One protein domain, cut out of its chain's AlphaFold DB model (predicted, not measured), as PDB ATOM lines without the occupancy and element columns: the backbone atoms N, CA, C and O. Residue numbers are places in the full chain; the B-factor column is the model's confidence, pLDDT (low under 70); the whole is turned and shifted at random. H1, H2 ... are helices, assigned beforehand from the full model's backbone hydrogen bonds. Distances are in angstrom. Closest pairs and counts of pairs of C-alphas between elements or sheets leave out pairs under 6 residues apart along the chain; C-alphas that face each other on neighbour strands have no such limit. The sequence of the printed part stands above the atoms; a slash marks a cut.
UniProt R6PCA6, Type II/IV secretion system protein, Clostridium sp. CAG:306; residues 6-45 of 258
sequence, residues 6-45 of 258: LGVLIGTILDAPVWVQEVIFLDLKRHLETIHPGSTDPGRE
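Overview. This is residues 6 to 45 of the 258 residues of the protein "Type II/IV secretion system protein" of Clostridium sp. CAG:306 (UniProt R6PCA6). The long helix H2 and the shorter H1 make an open V, joined at its corner by a tight link; residues 6 to 12 of H1 stick out, and the tail after H2 folds back. The printed part has 40 residues with two named helices, H1 then H2, and no named strand: all helix. It is loose, with a radius of gyration of the C-alphas of 11.5 A, and flat, spanning 29 by 22 by 11 A.

Arrangement. Start with H2, residues 18 to 35, where 13 of 14 O i to N i+4 pairs are within hydrogen-bond range. In H1, residues 6 to 14, every such pair is. The two are close but not clearly touching; their closest C-alphas, of Ile 13 and Gln 21, are 6.5 A apart. They run opposite ways at a steep tilt of 53 degrees.

Along the chain. Find C-alpha 18 at (-29.035, -20.885, 40.539); H2 runs 25.7 A to C-alpha 35 at (-14.354, -36.177, 26.023). H1 begins at C-alpha 6, (-10.366, -17.939, 35.304), and measures 12.2 A.

Size, cuts and confidence. The C-alphas farthest apart, of Asp 15 and Pro 37, are 29.9 A apart. The printed part has no cut. Look to residues 42 to 43 for pLDDT under 70.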
ATOM      1  N   LEU A   6      -9.595 -16.804  34.799       86.00
ATOM      2  CA  LEU A   6     -10.366 -17.939  35.304       86.00
ATOM      3  C   LEU A   6     -11.179 -17.542  36.541       86.00
ATOM      4  O   LEU A   6     -12.365 -17.841  36.610       86.00
ATOM      5  N   GLY A   7     -10.575 -16.814  37.482       86.25
ATOM      6  CA  GLY A   7     -11.278 -16.297  38.658       86.25
ATOM      7  C   GLY A   7     -12.451 -15.379  38.299       86.25
ATOM      8  O   GLY A   7     -13.511 -15.489  38.906       86.25
ATOM      9  N   VAL A   8     -12.297 -14.526  37.278       86.25
ATOM     10  CA  VAL A   8     -13.380 -13.653  36.780       86.25
ATOM     11  C   VAL A   8     -14.513 -14.466  36.148       86.25
ATOM     12  O   VAL A   8     -15.683 -14.204  36.426       86.25
ATOM     13  N   LEU A   9     -14.183 -15.471  35.331       86.81
ATOM     14  CA  LEU A   9     -15.178 -16.356  34.721       86.81
ATOM     15  C   LEU A   9     -15.968 -17.121  35.788       86.81
ATOM     16  O   LEU A   9     -17.196 -17.088  35.779       86.81
ATOM     17  N   ILE A  10     -15.270 -17.764  36.726       89.06
ATOM     18  CA  ILE A  10     -15.903 -18.508  37.818       89.06
ATOM     19  C   ILE A  10     -16.746 -17.573  38.687       89.06
ATOM     20  O   ILE A  10     -17.887 -17.904  38.985       89.06
ATOM     21  N   GLY A  11     -16.249 -16.378  39.015       88.62
ATOM     22  CA  GLY A  11     -17.028 -15.373  39.740       88.62
ATOM     23  C   GLY A  11     -18.317 -14.983  39.012       88.62
ATOM     24  O   GLY A  11     -19.371 -14.913  39.629       88.62
ATOM     25  N   THR A  12     -18.266 -14.821  37.687       88.38
ATOM     26  CA  THR A  12     -19.451 -14.502  36.869       88.38
ATOM     27  C   THR A  12     -20.488 -15.626  36.895       88.38
ATOM     28  O   THR A  12     -21.686 -15.356  36.952       88.38
ATOM     29  N   ILE A  13     -20.040 -16.886  36.860       90.62
ATOM     30  CA  ILE A  13     -20.925 -18.055  36.943       90.62
ATOM     31  C   ILE A  13     -21.551 -18.151  38.338       90.62
ATOM     32  O   ILE A  13     -22.754 -18.360  38.445       90.62
ATOM     33  N   LEU A  14     -20.765 -17.956  39.400       90.75
ATOM     34  CA  LEU A  14     -21.245 -18.030  40.785       90.75
ATOM     35  C   LEU A  14     -22.190 -16.876  41.163       90.75
ATOM     36  O   LEU A  14     -23.061 -17.061  42.009       90.75
ATOM     37  N   ASP A  15     -22.051 -15.715  40.518       91.06
ATOM     38  CA  ASP A  15     -22.968 -14.573  40.649       91.06
ATOM     39  C   ASP A  15     -24.304 -14.786  39.908       91.06
ATOM     40  O   ASP A  15     -25.272 -14.055  40.143       91.06
ATOM     41  N   ALA A  16     -24.370 -15.740  38.973       92.31
ATOM     42  CA  ALA A  16     -25.577 -16.012  38.201       92.31
ATOM     43  C   ALA A  16     -26.679 -16.623  39.089       92.31
ATOM     44  O   ALA A  16     -26.370 -17.292  40.073       92.31
ATOM     45  N   PRO A  17     -27.970 -16.466  38.748       94.38
ATOM     46  CA  PRO A  17     -29.035 -17.188  39.437       94.38
ATOM     47  C   PRO A  17     -28.827 -18.706  39.381       94.38
ATOM     48  O   PRO A  17     -28.338 -19.225  38.375       94.38
ATOM     49  N   VAL A  18     -29.260 -19.426  40.419       93.00
ATOM     50  CA  VAL A  18     -29.035 -20.885  40.539       93.00
ATOM     51  C   VAL A  18     -29.517 -21.659  39.310       93.00
ATOM     52  O   VAL A  18     -28.806 -22.525  38.814       93.00
ATOM     53  N   TRP A  19     -30.664 -21.292  38.741       93.88
ATOM     54  CA  TRP A  19     -31.209 -21.948  37.547       93.88
ATOM     55  C   TRP A  19     -30.329 -21.806  36.292       93.88
ATOM     56  O   TRP A  19     -30.418 -22.628  35.383       93.88
ATOM     57  N   VAL A  20     -29.471 -20.780  36.224       94.69
ATOM     58  CA  VAL A  20     -28.439 -20.656  35.181       94.69
ATOM     59  C   VAL A  20     -27.255 -21.558  35.511       94.69
ATOM     60  O   VAL A  20     -26.757 -22.261  34.634       94.69
ATOM     61  N   GLN A  21     -26.821 -21.557  36.775       93.50
ATOM     62  CA  GLN A  21     -25.705 -22.382  37.242       93.50
ATOM     63  C   GLN A  21     -25.968 -23.873  37.001       93.50
ATOM     64  O   GLN A  21     -25.081 -24.574  36.521       93.50
ATOM     65  N   GLU A  22     -27.191 -24.342  37.264       91.81
ATOM     66  CA  GLU A  22     -27.610 -25.729  37.034       91.81
ATOM     67  C   GLU A  22     -27.449 -26.148  35.569       91.81
ATOM     68  O   GLU A  22     -26.937 -27.231  35.288       91.81
ATOM     69  N   VAL A  23     -27.829 -25.284  34.620       93.44
ATOM     70  CA  VAL A  23     -27.669 -25.592  33.194       93.44
ATOM     71  C   VAL A  23     -26.209 -25.520  32.762       93.44
ATOM     72  O   VAL A  23     -25.767 -26.389  32.019       93.44
ATOM     73  N   ILE A  24     -25.440 -24.536  33.239       93.12
ATOM     74  CA  ILE A  24     -23.998 -24.463  32.952       93.12
ATOM     75  C   ILE A  24     -23.301 -25.737  33.437       93.12
ATOM     76  O   ILE A  24     -22.500 -26.321  32.708       93.12
ATOM     77  N   PHE A  25     -23.623 -26.183  34.651       91.75
ATOM     78  CA  PHE A  25     -23.112 -27.431  35.201       91.75
ATOM     79  C   PHE A  25     -23.499 -28.629  34.330       91.75
ATOM     80  O   PHE A  25     -22.636 -29.435  33.995       91.75
ATOM     81  N   LEU A  26     -24.768 -28.726  33.924       91.75
ATOM     82  CA  LEU A  26     -25.263 -29.804  33.070       91.75
ATOM     83  C   LEU A  26     -24.550 -29.848  31.710       91.75
ATOM     84  O   LEU A  26     -24.116 -30.913  31.271       91.75
ATOM     85  N   ASP A  27     -24.405 -28.699  31.053       92.62
ATOM     86  CA  ASP A  27     -23.742 -28.599  29.753       92.62
ATOM     87  C   ASP A  27     -22.245 -28.938  29.873       92.62
ATOM     88  O   ASP A  27     -21.707 -29.671  29.039       92.62
ATOM     89  N   LEU A  28     -21.579 -28.492  30.948       91.19
ATOM     90  CA  LEU A  28     -20.189 -28.853  31.239       91.19
ATOM     91  C   LEU A  28     -20.038 -30.354  31.505       91.19
ATOM     92  O   LEU A  28     -19.128 -30.987  30.972       91.19
ATOM     93  N   LYS A  29     -20.940 -30.936  32.298       90.00
ATOM     94  CA  LYS A  29     -20.960 -32.366  32.612       90.00
ATOM     95  C   LYS A  29     -21.081 -33.206  31.335       90.00
ATOM     96  O   LYS A  29     -20.263 -34.091  31.102       90.00
ATOM     97  N   ARG A  30     -22.036 -32.875  30.458       89.75
ATOM     98  CA  ARG A  30     -22.229 -33.545  29.156       89.75
ATOM     99  C   ARG A  30     -21.015 -33.412  28.240       89.75
ATOM    100  O   ARG A  30     -20.654 -34.356  27.536       89.75
ATOM    101  N   HIS A  31     -20.375 -32.245  28.250       90.62
ATOM    102  CA  HIS A  31     -19.149 -32.024  27.494       90.62
ATOM    103  C   HIS A  31     -18.001 -32.914  27.995       90.62
ATOM    104  O   HIS A  31     -17.318 -33.537  27.182       90.62
ATOM    105  N   LEU A  32     -17.826 -33.026  29.315       89.00
ATOM    106  CA  LEU A  32     -16.816 -33.896  29.918       89.00
ATOM    107  C   LEU A  32     -17.063 -35.370  29.605       89.00
ATOM    108  O   LEU A  32     -16.120 -36.047  29.218       89.00
ATOM    109  N   GLU A  33     -18.309 -35.842  29.655       87.75
ATOM    110  CA  GLU A  33     -18.656 -37.210  29.236       87.75
ATOM    111  C   GLU A  33     -18.335 -37.495  27.770       87.75
ATOM    112  O   GLU A  33     -17.921 -38.596  27.415       87.75
ATOM    113  N   THR A  34     -18.486 -36.492  26.904       89.50
ATOM    114  CA  THR A  34     -18.147 -36.634  25.482       89.50
ATOM    115  C   THR A  34     -16.636 -36.800  25.283       89.50
ATOM    116  O   THR A  34     -16.205 -37.531  24.391       89.50
ATOM    117  N   ILE A  35     -15.822 -36.124  26.099       91.56
ATOM    118  CA  ILE A  35     -14.354 -36.177  26.023       91.56
ATOM    119  C   ILE A  35     -13.802 -37.408  26.752       91.56
ATOM    120  O   ILE A  35     -12.880 -38.061  26.264       91.56
ATOM    121  N   HIS A  36     -14.344 -37.712  27.927       87.44
ATOM    122  CA  HIS A  36     -13.928 -38.803  28.793       87.44
ATOM    123  C   HIS A  36     -15.166 -39.566  29.294       87.44
ATOM    124  O   HIS A  36     -15.713 -39.224  30.345       87.44
ATOM    125  N   PRO A  37     -15.620 -40.588  28.546       85.88
ATOM    126  CA  PRO A  37     -16.785 -41.376  28.931       85.88
ATOM    127  C   PRO A  37     -16.590 -42.062  30.289       85.88
ATOM    128  O   PRO A  37     -15.572 -42.720  30.510       85.88
ATOM    129  N   GLY A  38     -17.577 -41.934  31.177       80.44
ATOM    130  CA  GLY A  38     -17.550 -42.470  32.541       80.44
ATOM    131  C   GLY A  38     -16.847 -41.567  33.561       80.44
ATOM    132  O   GLY A  38     -16.451 -42.046  34.622       80.44
ATOM    133  N   SER A  39     -16.662 -40.283  33.243       78.19
ATOM    134  CA  SER A  39     -16.002 -39.301  34.120       78.19
ATOM    135  C   SER A  39     -16.935 -38.642  35.137       78.19
ATOM    136  O   SER A  39     -16.475 -37.993  36.077       78.19
ATOM    137  N   THR A  40     -18.240 -38.802  34.960       76.19
ATOM    138  CA  THR A  40     -19.307 -38.184  35.735       76.19
ATOM    139  C   THR A  40     -20.402 -39.207  36.023       76.19
ATOM    140  O   THR A  40     -20.699 -40.098  35.226       76.19
ATOM    141  N   ASP A  41     -21.032 -39.075  37.186       74.81
ATOM    142  CA  ASP A  41     -22.124 -39.968  37.559       74.81
ATOM    143  C   ASP A  41     -23.390 -39.678  36.737       74.81
ATOM    144  O   ASP A  41     -23.706 -38.507  36.484       74.81
ATOM    145  N   PRO A  42     -24.197 -40.695  36.387       65.00
ATOM    146  CA  PRO A  42     -25.528 -40.513  35.813       65.00
ATOM    147  C   PRO A  42     -26.504 -39.974  36.880       65.00
ATOM    148  O   PRO A  42     -27.366 -40.679  37.392       65.00
ATOM    149  N   GLY A  43     -26.325 -38.715  37.281       67.38
ATOM    150  CA  GLY A  43     -27.267 -37.976  38.122       67.38
ATOM    151  C   GLY A  43     -28.569 -37.624  37.390       67.38
ATOM    152  O   GLY A  43     -28.714 -37.864  36.193       67.38
ATOM    153  N   ARG A  44     -29.502 -37.005  38.123       70.31
ATOM    154  CA  ARG A  44     -30.873 -36.653  37.698       70.31
ATOM    155  C   ARG A  44     -30.903 -35.457  36.731       70.31
ATOM    156  O   ARG A  44     -31.452 -34.401  37.030       70.31
ATOM    157  N   GLU A  45     -30.242 -35.592  35.582       80.69
ATOM    158  CA  GLU A  45     -30.201 -34.557  34.537       80.69
ATOM    159  C   GLU A  45     -31.591 -34.198  34.009       80.69
ATOM    160  O   GLU A  45     -31.844 -33.062  33.614       80.69
TER     161      GLU A  45